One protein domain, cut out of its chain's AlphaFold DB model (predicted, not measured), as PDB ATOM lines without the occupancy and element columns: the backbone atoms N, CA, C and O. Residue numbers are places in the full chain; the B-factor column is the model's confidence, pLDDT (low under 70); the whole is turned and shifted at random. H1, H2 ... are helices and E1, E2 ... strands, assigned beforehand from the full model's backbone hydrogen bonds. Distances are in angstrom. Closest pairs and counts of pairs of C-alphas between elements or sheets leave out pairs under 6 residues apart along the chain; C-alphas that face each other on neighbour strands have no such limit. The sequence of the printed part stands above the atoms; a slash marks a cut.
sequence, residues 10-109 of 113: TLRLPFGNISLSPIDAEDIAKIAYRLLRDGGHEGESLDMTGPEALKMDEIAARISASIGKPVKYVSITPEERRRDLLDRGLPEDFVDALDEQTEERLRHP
ATOM      1  N   THR A  10      13.199   8.715  14.424       93.75
ATOM      2  CA  THR A  10      14.628   8.860  14.144       93.75
ATOM      3  C   THR A  10      15.174  10.124  14.787       93.75
ATOM      4  O   THR A  10      14.611  11.208  14.655       93.75
ATOM      5  N   LEU A  11      16.291   9.973  15.495       93.25
ATOM      6  CA  LEU A  11      17.115  11.073  15.967       93.25
ATOM      7  C   LEU A  11      18.173  11.333  14.893       93.25
ATOM      8  O   LEU A  11      19.098  10.539  14.740       93.25
ATOM      9  N   ARG A  12      18.005  12.399  14.109       94.25
ATOM     10  CA  ARG A  12      18.919  12.765  13.017       94.25
ATOM     11  C   ARG A  12      19.790  13.940  13.443       94.25
ATOM     12  O   ARG A  12      19.291  15.059  13.526       94.25
ATOM     13  N   LEU A  13      21.060  13.681  13.750       94.06
ATOM     14  CA  LEU A  13      22.020  14.701  14.190       94.06
ATOM     15  C   LEU A  13      23.410  14.441  13.582       94.06
ATOM     16  O   LEU A  13      23.758  13.284  13.351       94.06
ATOM     17  N   PRO A  14      24.223  15.482  13.342       94.69
ATOM     18  CA  PRO A  14      25.533  15.372  12.703       94.69
ATOM     19  C   PRO A  14      26.662  15.129  13.711       94.69
ATOM     20  O   PRO A  14      27.684  15.808  13.693       94.69
ATOM     21  N   PHE A  15      26.470  14.188  14.636       91.25
ATOM     22  CA  PHE A  15      27.418  13.957  15.732       91.25
ATOM     23  C   PHE A  15      28.243  12.680  15.578       91.25
ATOM     24  O   PHE A  15      29.079  12.388  16.431       91.25
ATOM     25  N   GLY A  16      28.062  11.912  14.497       89.81
ATOM     26  CA  GLY A  16      28.844  10.701  14.260       89.81
ATOM     27  C   GLY A  16      28.841   9.788  15.485       89.81
ATOM     28  O   GLY A  16      27.778   9.382  15.949       89.81
ATOM     29  N   ASN A  17      30.033   9.509  16.015       88.25
ATOM     30  CA  ASN A  17      30.271   8.628  17.161       88.25
ATOM     31  C   ASN A  17      30.905   9.370  18.360       88.25
ATOM     32  O   ASN A  17      31.603   8.740  19.157       88.25
ATOM     33  N   ILE A  18      30.722  10.694  18.461       89.50
ATOM     34  CA  ILE A  18      31.209  11.469  19.615       89.50
ATOM     35  C   ILE A  18      30.362  11.176  20.858       89.50
ATOM     36  O   ILE A  18      29.190  10.797  20.747       89.50
ATOM     37  N   SER A  19      30.942  11.414  22.032       90.56
ATOM     38  CA  SER A  19      30.224  11.362  23.305       90.56
ATOM     39  C   SER A  19      30.016  12.772  23.849       90.56
ATOM     40  O   SER A  19      30.942  13.575  23.849       90.56
ATOM     41  N   LEU A  20      28.815  13.064  24.350       88.81
ATOM     42  CA  LEU A  20      28.486  14.315  25.036       88.81
ATOM     43  C   LEU A  20      28.082  14.015  26.478       88.81
ATOM     44  O   LEU A  20      27.449  12.996  26.732       88.81
ATOM     45  N   SER A  21      28.404  14.910  27.412       90.88
ATOM     46  CA  SER A  21      28.019  14.777  28.828       90.88
ATOM     47  C   SER A  21      26.897  15.766  29.175       90.88
ATOM     48  O   SER A  21      27.167  16.792  29.806       90.88
ATOM     49  N   PRO A  22      25.649  15.533  28.714       89.69
ATOM     50  CA  PRO A  22      24.567  16.497  28.870       89.69
ATOM     51  C   PRO A  22      24.254  16.716  30.349       89.69
ATOM     52  O   PRO A  22      24.002  15.762  31.082       89.69
ATOM     53  N   ILE A  23      24.252  17.975  30.772       93.62
ATOM     54  CA  ILE A  23      23.783  18.391  32.092       93.62
ATOM     55  C   ILE A  23      22.350  18.910  31.993       93.62
ATOM     56  O   ILE A  23      21.966  19.522  30.993       93.62
ATOM     57  N   ASP A  24      21.560  18.659  33.032       94.50
ATOM     58  CA  ASP A  24      20.219  19.216  33.147       94.50
ATOM     59  C   ASP A  24      20.280  20.715  33.496       94.50
ATOM     60  O   ASP A  24      21.082  21.155  34.325       94.50
ATOM     61  N   ALA A  25      19.414  21.517  32.875       94.62
ATOM     62  CA  ALA A  25      19.340  22.951  33.146       94.62
ATOM     63  C   ALA A  25      18.951  23.255  34.606       94.62
ATOM     64  O   ALA A  25      19.392  24.261  35.165       94.62
ATOM     65  N   GLU A  26      18.163  22.390  35.247       96.44
ATOM     66  CA  GLU A  26      17.796  22.509  36.656       96.44
ATOM     67  C   GLU A  26      19.005  22.290  37.576       96.44
ATOM     68  O   GLU A  26      19.136  22.968  38.599       96.44
ATOM     69  N   ASP A  27      19.922  21.398  37.207       95.44
ATOM     70  CA  ASP A  27      21.148  21.170  37.972       95.44
ATOM     71  C   ASP A  27      22.102  22.364  37.855       95.44
ATOM     72  O   ASP A  27      22.634  22.817  38.873       95.44
ATOM     73  N   ILE A  28      22.216  22.969  36.664       94.81
ATOM     74  CA  ILE A  28      22.917  24.254  36.494       94.81
ATOM     75  C   ILE A  28      22.275  25.331  37.381       94.81
ATOM     76  O   ILE A  28      22.978  26.049  38.092       94.81
ATOM     77  N   ALA A  29      20.941  25.439  37.389       95.81
ATOM     78  CA  ALA A  29      20.237  26.445  38.184       95.81
ATOM     79  C   ALA A  29      20.463  26.266  39.696       95.81
ATOM     80  O   ALA A  29      20.674  27.247  40.414       95.81
ATOM     81  N   LYS A  30      20.475  25.020  40.190       95.44
ATOM     82  CA  LYS A  30      20.789  24.702  41.594       95.44
ATOM     83  C   LYS A  30      22.212  25.112  41.966       95.44
ATOM     84  O   LYS A  30      22.414  25.642  43.060       95.44
ATOM     85  N   ILE A  31      23.182  24.879  41.078       93.62
ATOM     86  CA  ILE A  31      24.575  25.297  41.278       93.62
ATOM     87  C   ILE A  31      24.652  26.826  41.301       93.62
ATOM     88  O   ILE A  31      25.109  27.391  42.292       93.62
ATOM     89  N   ALA A  32      24.121  27.496  40.276       94.06
ATOM     90  CA  ALA A  32      24.124  28.953  40.173       94.06
ATOM     91  C   ALA A  32      23.493  29.629  41.402       94.06
ATOM     92  O   ALA A  32      24.055  30.580  41.940       94.06
ATOM     93  N   TYR A  33      22.369  29.102  41.905       95.75
ATOM     94  CA  TYR A  33      21.731  29.599  43.126       95.75
ATOM     95  C   TYR A  33      22.664  29.541  44.341       95.75
ATOM     96  O   TYR A  33      22.760  30.513  45.089       95.75
ATOM     97  N   ARG A  34      23.361  28.415  44.545       94.62
ATOM     98  CA  ARG A  34      24.300  28.256  45.666       94.62
ATOM     99  C   ARG A  34      25.490  29.197  45.535       94.62
ATOM    100  O   ARG A  34      25.818  29.863  46.508       94.62
ATOM    101  N   LEU A  35      26.074  29.301  44.341       94.44
ATOM    102  CA  LEU A  35      27.208  30.190  44.079       94.44
ATOM    103  C   LEU A  35      26.857  31.655  44.360       94.44
ATOM    104  O   LEU A  35      27.610  32.352  45.030       94.44
ATOM    105  N   LEU A  36      25.684  32.105  43.905       94.44
ATOM    106  CA  LEU A  36      25.223  33.476  44.130       94.44
ATOM    107  C   LEU A  36      24.880  33.765  45.597       94.44
ATOM    108  O   LEU A  36      24.987  34.910  46.029       94.44
ATOM    109  N   ARG A  37      24.427  32.758  46.352       96.75
ATOM    110  CA  ARG A  37      24.020  32.922  47.754       96.75
ATOM    111  C   ARG A  37      25.196  32.839  48.723       96.75
ATOM    112  O   ARG A  37      25.252  33.625  49.664       96.75
ATOM    113  N   ASP A  38      26.075  31.863  48.519       94.88
ATOM    114  CA  ASP A  38      27.102  31.480  49.489       94.88
ATOM    115  C   ASP A  38      28.487  32.068  49.138       94.88
ATOM    116  O   ASP A  38      29.312  32.237  50.036       94.88
ATOM    117  N   GLY A  39      28.722  32.445  47.872       90.56
ATOM    118  CA  GLY A  39      29.996  32.997  47.387       90.56
ATOM    119  C   GLY A  39      31.145  31.978  47.353       90.56
ATOM    120  O   GLY A  39      30.923  30.772  47.477       90.56
ATOM    121  N   GLY A  40      32.381  32.464  47.178       89.50
ATOM    122  CA  GLY A  40      33.609  31.669  47.359       89.50
ATOM    123  C   GLY A  40      34.178  30.997  46.107       89.50
ATOM    124  O   GLY A  40      35.099  30.196  46.229       89.50
ATOM    125  N   HIS A  41      33.642  31.319  44.929       89.38
ATOM    126  CA  HIS A  41      34.108  30.827  43.624       89.38
ATOM    127  C   HIS A  41      34.376  31.985  42.647       89.38
ATOM    128  O   HIS A  41      34.194  31.872  41.433       89.38
ATOM    129  N   GLU A  42      34.737  33.158  43.169       92.94
ATOM    130  CA  GLU A  42      34.975  34.346  42.360       92.94
ATOM    131  C   GLU A  42      36.166  34.138  41.414       92.94
ATOM    132  O   GLU A  42      37.289  33.877  41.838       92.94
ATOM    133  N   GLY A  43      35.924  34.298  40.111       90.81
ATOM    134  CA  GLY A  43      36.955  34.131  39.083       90.81
ATOM    135  C   GLY A  43      37.286  32.676  38.740       90.81
ATOM    136  O   GLY A  43      38.178  32.448  37.924       90.81
ATOM    137  N   GLU A  44      36.575  31.703  39.313       92.56
ATOM    138  CA  GLU A  44      36.723  30.292  38.962       92.56
ATOM    139  C   GLU A  44      35.845  29.912  37.762       92.56
ATOM    140  O   GLU A  44      34.688  30.322  37.652       92.56
ATOM    141  N   SER A  45      36.387  29.069  36.882       89.69
ATOM    142  CA  SER A  45      35.621  28.371  35.845       89.69
ATOM    143  C   SER A  45      35.294  26.967  36.339       89.69
ATOM    144  O   SER A  45      36.202  26.172  36.583       89.69
ATOM    145  N   LEU A  46      34.005  26.661  36.486       88.38
ATOM    146  CA  LEU A  46      33.529  25.356  36.942       88.38
ATOM    147  C   LEU A  46      33.039  24.527  35.753       88.38
ATOM    148  O   LEU A  46      32.111  24.935  35.052       88.38
ATOM    149  N   ASP A  47      33.616  23.341  35.571       87.31
ATOM    150  CA  ASP A  47      33.122  22.369  34.597       87.31
ATOM    151  C   ASP A  47      31.778  21.800  35.073       87.31
ATOM    152  O   ASP A  47      31.697  21.064  36.059       87.31
ATOM    153  N   MET A  48      30.704  22.154  34.370       88.06
ATOM    154  CA  MET A  48      29.340  21.742  34.692       88.06
ATOM    155  C   MET A  48      28.828  20.752  33.649       88.06
ATOM    156  O   MET A  48      28.247  21.145  32.638       88.06
ATOM    157  N   THR A  49      29.024  19.458  33.905       91.06
ATOM    158  CA  THR A  49      28.518  18.387  33.038       91.06
ATOM    159  C   THR A  49      27.713  17.325  33.759       91.06
ATOM    160  O   THR A  49      27.723  17.209  34.984       91.06
ATOM    161  N   GLY A  50      26.959  16.564  32.962       89.56
ATOM    162  CA  GLY A  50      26.235  15.403  33.447       89.56
ATOM    163  C   GLY A  50      27.176  14.284  33.904       89.56
ATOM    164  O   GLY A  50      28.352  14.250  33.535       89.56
ATOM    165  N   PRO A  51      26.658  13.319  34.679       90.25
ATOM    166  CA  PRO A  51      27.473  12.261  35.276       90.25
ATOM    167  C   PRO A  51      28.055  11.272  34.252       90.25
ATOM    168  O   PRO A  51      29.037  10.588  34.545       90.25
ATOM    169  N   GLU A  52      27.463  11.183  33.060       91.50
ATOM    170  CA  GLU A  52      27.809  10.202  32.035       91.50
ATOM    171  C   GLU A  52      28.081  10.878  30.688       91.50
ATOM    172  O   GLU A  52      27.299  11.718  30.242       91.50
ATOM    173  N   ALA A  53      29.154  10.456  30.016       91.75
ATOM    174  CA  ALA A  53      29.426  10.811  28.629       91.75
ATOM    175  C   ALA A  53      28.738   9.795  27.710       91.75
ATOM    176  O   ALA A  53      29.090   8.617  27.725       91.75
ATOM    177  N   LEU A  54      27.771  10.254  26.921       92.69
ATOM    178  CA  LEU A  54      26.871   9.420  26.135       92.69
ATOM    179  C   LEU A  54      27.016   9.680  24.647       92.69
ATOM    180  O   LEU A  54      27.037  10.828  24.192       92.69
ATOM    181  N   LYS A  55      27.019   8.603  23.879       93.69
ATOM    182  CA  LYS A  55      26.836   8.650  22.434       93.69
ATOM    183  C   LYS A  55      25.364   8.840  22.081       93.69
ATOM    184  O   LYS A  55      24.453   8.537  22.854       93.69
ATOM    185  N   MET A  56      25.102   9.330  20.872       94.31
ATOM    186  CA  MET A  56      23.729   9.591  20.421       94.31
ATOM    187  C   MET A  56      22.874   8.321  20.276       94.31
ATOM    188  O   MET A  56      21.653   8.391  20.422       94.31
ATOM    189  N   ASP A  57      23.480   7.163  20.013       95.50
ATOM    190  CA  ASP A  57      22.794   5.867  19.992       95.50
ATOM    191  C   ASP A  57      22.373   5.417  21.400       95.50
ATOM    192  O   ASP A  57      21.244   4.958  21.581       95.50
ATOM    193  N   GLU A  58      23.214   5.641  22.411       95.94
ATOM    194  CA  GLU A  58      22.878   5.422  23.822       95.94
ATOM    195  C   GLU A  58      21.745   6.351  24.275       95.94
ATOM    196  O   GLU A  58      20.802   5.908  24.938       95.94
ATOM    197  N   ILE A  59      21.776   7.622  23.860       95.19
ATOM    198  CA  ILE A  59      20.682   8.574  24.105       95.19
ATOM    199  C   ILE A  59      19.390   8.085  23.437       95.19
ATOM    200  O   ILE A  59      18.344   8.028  24.087       95.19
ATOM    201  N   ALA A  60      19.440   7.672  22.167       96.06
ATOM    202  CA  ALA A  60      18.273   7.137  21.466       96.06
ATOM    203  C   ALA A  60      17.714   5.872  22.143       96.06
ATOM    204  O   ALA A  60      16.493   5.717  22.242       96.06
ATOM    205  N   ALA A  61      18.576   4.998  22.672       96.12
ATOM    206  CA  ALA A  61      18.163   3.823  23.435       96.12
ATOM    207  C   ALA A  61      17.450   4.205  24.745       96.12
ATOM    208  O   ALA A  61      16.387   3.655  25.046       96.12
ATOM    209  N   ARG A  62      17.967   5.193  25.488       96.19
ATOM    210  CA  ARG A  62      17.335   5.711  26.720       96.19
ATOM    211  C   ARG A  62      15.976   6.354  26.442       96.19
ATOM    212  O   ARG A  62      15.012   6.083  27.164       96.19
ATOM    213  N   ILE A  63      15.865   7.139  25.367       95.12
ATOM    214  CA  ILE A  63      14.580   7.699  24.920       95.12
ATOM    215  C   ILE A  63      13.617   6.558  24.579       95.12
ATOM    216  O   ILE A  63      12.482   6.565  25.049       95.12
ATOM    217  N   SER A  64      14.077   5.553  23.823       96.19
ATOM    218  CA  SER A  64      13.253   4.404  23.428       96.19
ATOM    219  C   SER A  64      12.666   3.666  24.627       96.19
ATOM    220  O   SER A  64      11.467   3.384  24.648       96.19
ATOM    221  N   ALA A  65      13.502   3.389  25.631       96.88
ATOM    222  CA  ALA A  65      13.087   2.742  26.871       96.88
ATOM    223  C   ALA A  65      12.063   3.588  27.641       96.88
ATOM    224  O   ALA A  65      11.080   3.052  28.146       96.88
ATOM    225  N   SER A  66      12.254   4.910  27.670       96.69
ATOM    226  CA  SER A  66      11.389   5.837  28.409       96.69
ATOM    227  C   SER A  66      10.003   6.000  27.778       96.69
ATOM    228  O   SER A  66       9.013   6.126  28.492       96.69
ATOM    229  N   ILE A  67       9.912   5.993  26.443       95.50
ATOM    230  CA  ILE A  67       8.643   6.210  25.720       95.50
ATOM    231  C   ILE A  67       7.979   4.914  25.229       95.50
ATOM    232  O   ILE A  67       6.898   4.967  24.640       95.50
ATOM    233  N   GLY A  68       8.637   3.762  25.399       94.62
ATOM    234  CA  GLY A  68       8.150   2.454  24.949       94.62
ATOM    235  C   GLY A  68       8.057   2.293  23.425       94.62
ATOM    236  O   GLY A  68       7.261   1.489  22.941       94.62
ATOM    237  N   LYS A  69       8.823   3.069  22.646       94.06
ATOM    238  CA  LYS A  69       8.828   3.031  21.170       94.06
ATOM    239  C   LYS A  69      10.261   3.017  20.642       94.06
ATOM    240  O   LYS A  69      11.100   3.707  21.208       94.06
ATOM    241  N   PRO A  70      10.553   2.300  19.544       94.31
ATOM    242  CA  PRO A  70      11.897   2.275  18.981       94.31
ATOM    243  C   PRO A  70      12.277   3.642  18.396       94.31
ATOM    244  O   PRO A  70      11.633   4.131  17.463       94.31
ATOM    245  N   VAL A  71      13.357   4.217  18.920       95.75
ATOM    246  CA  VAL A  71      14.037   5.405  18.402       95.75
ATOM    247  C   VAL A  71      15.409   4.993  17.886       95.75
ATOM    248  O   VAL A  71      16.173   4.342  18.596       95.75
ATOM    249  N   LYS A  72      15.736   5.360  16.645       95.25
ATOM    250  CA  LYS A  72      17.057   5.099  16.055       95.25
ATOM    251  C   LYS A  72      17.822   6.394  15.865       95.25
ATOM    252  O   LYS A  72      17.291   7.337  15.285       95.25
ATOM    253  N   TYR A  73      19.075   6.415  16.293       96.00
ATOM    254  CA  TYR A  73      19.994   7.466  15.888       96.00
ATOM    255  C   TYR A  73      20.476   7.220  14.454       96.00
ATOM    256  O   TYR A  73      20.843   6.101  14.096       96.00
ATOM    257  N   VAL A  74      20.442   8.266  13.631       95.56
ATOM    258  CA  VAL A  74      20.986   8.283  12.274       95.56
ATOM    259  C   VAL A  74      21.912   9.486  12.181       95.56
ATOM    260  O   VAL A  74      21.453  10.629  12.204       95.56
ATOM    261  N   SER A  75      23.214   9.221  12.083       95.25
ATOM    262  CA  SER A  75      24.181  10.281  11.819       95.25
ATOM    263  C   SER A  75      23.973  10.812  10.405       95.25
ATOM    264  O   SER A  75      23.918  10.030   9.459       95.25
ATOM    265  N   ILE A  76      23.872  12.129  10.280       96.12
ATOM    266  CA  ILE A  76      23.747  12.847   9.002       96.12
ATOM    267  C   ILE A  76      24.936  13.788   8.826       96.12
ATOM    268  O   ILE A  76      25.668  14.028   9.787       96.12
ATOM    269  N   THR A  77      25.148  14.323   7.630       94.94
ATOM    270  CA  THR A  77      26.176  15.356   7.448       94.94
ATOM    271  C   THR A  77      25.681  16.722   7.953       94.94
ATOM    272  O   THR A  77      24.465  16.947   8.028       94.94
ATOM    273  N   PRO A  78      26.580  17.657   8.316       93.62
ATOM    274  CA  PRO A  78      26.193  19.035   8.621       93.62
ATOM    275  C   PRO A  78      25.376  19.684   7.491       93.62
ATOM    276  O   PRO A  78      24.355  20.312   7.752       93.62
ATOM    277  N   GLU A  79      25.732  19.435   6.229       94.81
ATOM    278  CA  GLU A  79      25.034  19.979   5.054       94.81
ATOM    279  C   GLU A  79      23.619  19.403   4.901       94.81
ATOM    280  O   GLU A  79      22.685  20.105   4.505       94.81
ATOM    281  N   GLU A  80      23.434  18.117   5.214       95.88
ATOM    282  CA  GLU A  80      22.107  17.502   5.289       95.88
ATOM    283  C   GLU A  80      21.267  18.139   6.396       95.88
ATOM    284  O   GLU A  80      20.115  18.491   6.147       95.88
ATOM    285  N   ARG A  81      21.845  18.351   7.590       95.44
ATOM    286  CA  ARG A  81      21.144  19.004   8.704       95.44
ATOM    287  C   ARG A  81      20.733  20.427   8.339       95.44
ATOM    288  O   ARG A  81      19.580  20.785   8.564       95.44
ATOM    289  N   ARG A  82      21.652  21.222   7.780       96.81
ATOM    290  CA  ARG A  82      21.401  22.607   7.365       96.81
ATOM    291  C   ARG A  82      20.215  22.677   6.410       96.81
ATOM    292  O   ARG A  82      19.252  23.394   6.669       96.81
ATOM    293  N   ARG A  83      20.245  21.864   5.350       97.06
ATOM    294  CA  ARG A  83      19.153  21.760   4.375       97.06
ATOM    295  C   ARG A  83      17.832  21.360   5.028       97.06
ATOM    296  O   ARG A  83      16.842  22.048   4.820       97.06
ATOM    297  N   ASP A  84      17.825  20.333   5.881       94.81
ATOM    298  CA  ASP A  84      16.607  19.912   6.587       94.81
ATOM    299  C   ASP A  84      16.016  21.026   7.471       94.81
ATOM    300  O   ASP A  84      14.797  21.121   7.618       94.81
ATOM    301  N   LEU A  85      16.857  21.841   8.120       95.62
ATOM    302  CA  LEU A  85      16.406  22.942   8.975       95.62
ATOM    303  C   LEU A  85      15.847  24.108   8.151       95.62
ATOM    304  O   LEU A  85      14.786  24.634   8.493       95.62
ATOM    305  N   LEU A  86      16.510  24.469   7.051       97.44
ATOM    306  CA  LEU A  86      16.041  25.509   6.134       97.44
ATOM    307  C   LEU A  86      14.735  25.103   5.437       97.44
ATOM    308  O   LEU A  86      13.795  25.894   5.398       97.44
ATOM    309  N   ASP A  87      14.615  23.847   4.996       97.25
ATOM    310  CA  ASP A  87      13.391  23.305   4.385       97.25
ATOM    311  C   ASP A  87      12.200  23.310   5.364       97.25
ATOM    312  O   ASP A  87      11.037  23.358   4.959       97.25
ATOM    313  N   ARG A  88      12.476  23.293   6.674       95.19
ATOM    314  CA  ARG A  88      11.475  23.430   7.745       95.19
ATOM    315  C   ARG A  88      11.134  24.885   8.083       95.19
ATOM    316  O   ARG A  88      10.305  25.107   8.965       95.19
ATOM    317  N   GLY A  89      11.746  25.854   7.404       97.00
ATOM    318  CA  GLY A  89      11.494  27.283   7.580       97.00
ATOM    319  C   GLY A  89      12.162  27.896   8.810       97.00
ATOM    320  O   GLY A  89      11.679  28.913   9.308       97.00
ATOM    321  N   LEU A  90      13.230  27.285   9.338       97.31
ATOM    322  CA  LEU A  90      14.003  27.920  10.405       97.31
ATOM    323  C   LEU A  90      14.807  29.110   9.840       97.31
ATOM    324  O   LEU A  90      15.310  29.010   8.721       97.31
ATOM    325  N   PRO A  91      14.945  30.221  10.593       98.00
ATOM    326  CA  PRO A  91      15.738  31.374  10.166       98.00
ATOM    327  C   PRO A  91      17.205  31.012   9.924       98.00
ATOM    328  O   PRO A  91      17.774  30.241  10.696       98.00
ATOM    329  N   GLU A  92      17.822  31.608   8.905       96.69
ATOM    330  CA  GLU A  92      19.210  31.321   8.515       96.69
ATOM    331  C   GLU A  92      20.202  31.551   9.664       96.69
ATOM    332  O   GLU A  92      20.920  30.620  10.014       96.69
ATOM    333  N   ASP A  93      20.124  32.693  10.355       97.38
ATOM    334  CA  ASP A  93      20.985  33.005  11.511       97.38
ATOM    335  C   ASP A  93      20.921  31.933  12.615       97.38
ATOM    336  O   ASP A  93      21.898  31.657  13.312       97.38
ATOM    337  N   PHE A  94      19.755  31.305  12.796       97.00
ATOM    338  CA  PHE A  94      19.594  30.232  13.774       97.00
ATOM    339  C   PHE A  94      20.235  28.927  13.295       97.00
ATOM    340  O   PHE A  94      20.780  28.169  14.097       97.00
ATOM    341  N   VAL A  95      20.162  28.648  11.994       97.69
ATOM    342  CA  VAL A  95      20.826  27.488  11.396       97.69
ATOM    343  C   VAL A  95      22.345  27.663  11.446       97.69
ATOM    344  O   VAL A  95      23.029  26.727  11.849       97.69
ATOM    345  N   ASP A  96      22.853  28.865  11.171       97.19
ATOM    346  CA  ASP A  96      24.274  29.207  11.299       97.19
ATOM    347  C   ASP A  96      24.794  28.959  12.720       97.19
ATOM    348  O   ASP A  96      25.796  28.270  12.905       97.19
ATOM    349  N   ALA A  97      24.062  29.420  13.740       96.38
ATOM    350  CA  ALA A  97      24.427  29.180  15.137       96.38
ATOM    351  C   ALA A  97      24.458  27.679  15.500       96.38
ATOM    352  O   ALA A  97      25.264  27.235  16.324       96.38
ATOM    353  N   LEU A  98      23.578  26.866  14.905       94.75
ATOM    354  CA  LEU A  98      23.578  25.414  15.112       94.75
ATOM    355  C   LEU A  98      24.716  24.706  14.374       94.75
ATOM    356  O   LEU A  98      25.200  23.677  14.868       94.75
ATOM    357  N   ASP A  99      25.119  25.218  13.217       95.19
ATOM    358  CA  ASP A  99      26.260  24.710  12.462       95.19
ATOM    359  C   ASP A  99      27.558  25.001  13.228       95.19
ATOM    360  O   ASP A  99      28.301  24.064  13.520       95.19
ATOM    361  N   GLU A 100      27.752  26.229  13.719       93.81
ATOM    362  CA  GLU A 100      28.890  26.594  14.579       93.81
ATOM    363  C   GLU A 100      28.958  25.711  15.838       93.81
ATOM    364  O   GLU A 100      29.986  25.096  16.133       93.81
ATOM    365  N   GLN A 101      27.834  25.544  16.547       90.56
ATOM    366  CA  GLN A 101      27.766  24.652  17.710       90.56
ATOM    367  C   GLN A 101      28.146  23.203  17.357       90.56
ATOM    368  O   GLN A 101      28.713  22.474  18.178       90.56
ATOM    369  N   THR A 102      27.769  22.745  16.164       91.62
ATOM    370  CA  THR A 102      28.093  21.396  15.699       91.62
ATOM    371  C   THR A 102      29.587  21.255  15.464       91.62
ATOM    372  O   THR A 102      30.175  20.279  15.932       91.62
ATOM    373  N   GLU A 103      30.199  22.222  14.789       91.44
ATOM    374  CA  GLU A 103      31.637  22.236  14.541       91.44
ATOM    375  C   GLU A 103      32.438  22.199  15.842       91.44
ATOM    376  O   GLU A 103      33.353  21.383  15.962       91.44
ATOM    377  N   GLU A 104      32.060  23.002  16.840       88.44
ATOM    378  CA  GLU A 104      32.744  23.002  18.139       88.44
ATOM    379  C   GLU A 104      32.682  21.638  18.830       88.44
ATOM    380  O   GLU A 104      33.691  21.106  19.295       88.44
ATOM    381  N   ARG A 105      31.511  20.995  18.829       87.06
ATOM    382  CA  ARG A 105      31.369  19.651  19.410       87.06
ATOM    383  C   ARG A 105      32.195  18.602  18.672       87.06
ATOM    384  O   ARG A 105      32.695  17.668  19.298       87.06
ATOM    385  N   LEU A 106      32.347  18.740  17.357       86.81
ATOM    386  CA  LEU A 106      33.173  17.837  16.558       86.81
ATOM    387  C   LEU A 106      34.676  18.086  16.762       86.81
ATOM    388  O   LEU A 106      35.450  17.132  16.676       86.81
ATOM    389  N   ARG A 107      35.094  19.321  17.086       85.62
ATOM    390  CA  ARG A 107      36.475  19.639  17.502       85.62
ATOM    391  C   ARG A 107      36.846  19.002  18.845       85.62
ATOM    392  O   ARG A 107      38.014  18.679  19.061       85.62
ATOM    393  N   HIS A 108      35.860  18.759  19.709       78.31
ATOM    394  CA  HIS A 108      36.053  18.294  21.085       78.31
ATOM    395  C   HIS A 108      35.333  16.962  21.404       78.31
ATOM    396  O   HIS A 108      34.538  16.882  22.340       78.31
ATOM    397  N   PRO A 109      35.634  15.864  20.682       63.22
ATOM    398  CA  PRO A 109      34.817  14.643  20.664       63.22
ATOM    399  C   PRO A 109      34.817  13.816  21.964       63.22
ATOM    400  O   PRO A 109      34.039  12.868  22.083       63.22
TER     401      PRO A 109
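This is residues 10 to 109 of the 113 residues of an uncharacterized protein of Rhizobium sp. S-93 (UniProt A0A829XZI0). A small two-stranded sheet of E1 and E2 has H2 over one face, mainly at E2, and the helical hairpin of H3 and H4 lies beyond its E1 side, while H1 is set far out on an arm away from the other three helices. The arm is built of the chain running out through residues 14 to 24 into H1 and coming back through residues 39 to 55, and its tip, residues 32 to 45, sticks out free. The printed part has 100 residues, with four named helices and two named strands in the order E1, H1, H2, E2, H3, H4 along the chain; the sheet, in the order E1, E2, is parallel, and the class is mostly helix. The whole is loose, with a radius of gyration of the C-alphas of 16.9 A, and its C-alphas span 47 by 36 by 25 A.

The sheet is made of E1, residues 10 to 13, and E2, residues 71 to 75, which are parallel neighbours with 29 degrees between their N-to-C directions. The C-alphas of Leu 11 and Tyr 73 face each other at 4.6 A. Across the pair, N 11 and O 72 are within hydrogen-bond range at 2.8 A, and so are N 74 and O 11 at 2.9 A. H2, residues 56 to 67, comes closest to E2 with the C-alphas of Ser 64 and Val 71, 5.2 A apart. Its closest C-alphas to E1 are those of Ala 60 and Leu 11, 6.9 A apart. H3, residues 78 to 87, comes closest to E1 with the C-alphas of Arg 81 and Leu 13, 7.0 A apart. H3 and H4, residues 92 to 107, form a helical hairpin: they touch, with the C-alphas of Arg 82 and Val 95 closest at 6.4 A, and run opposite ways at a shallow tilt of 20 degrees. H4 is apart from E1, E2 and H2. H1, residues 25 to 38, touches no helix and is apart from E2. E1, H1, H2 and E2 form a strand-helix-strand unit, two parallel neighbour strands with helices between them along the chain, and its crossover is right-handed. Residues 19 to 20 pair with residues 54 to 55, antiparallel, outside the named strands. In H1, H2, H3 and H4 every O i to N i+4 pair is within hydrogen-bond range.

E1 begins at C-alpha 10, at (14.628, 8.860, 14.144), and measures 9.4 A from first to last C-alpha. E2, the longest strand with 5 residues, measures 13.0 A. H2 measures 16.3 A and H3 14.1 A. H1 measures 20.0 A and ends at C-alpha 38, at (27.102, 31.480, 49.489). H4, the longest helix with 16 residues, measures 22.7 A and ends at C-alpha 107, at (36.475, 19.639, 17.502).

The two C-alphas farthest apart are those of Gly 40 and Asp 87, 48.2 A. Without the stretch that stands free, residues 32 to 45, of which 32 to 38 belong to H1, the body has 86 residues and spans 35 by 35 by 22 A. The links E1 to H1, of 11 residues, and H1 to H2, of 17 residues, are long; those from H2 to E2, E2 to H3 and H3 to H4 are tight. The printed part has no cut. The mean pLDDT of the printed part is 93.2, and one residue, Pro 109, is under 70.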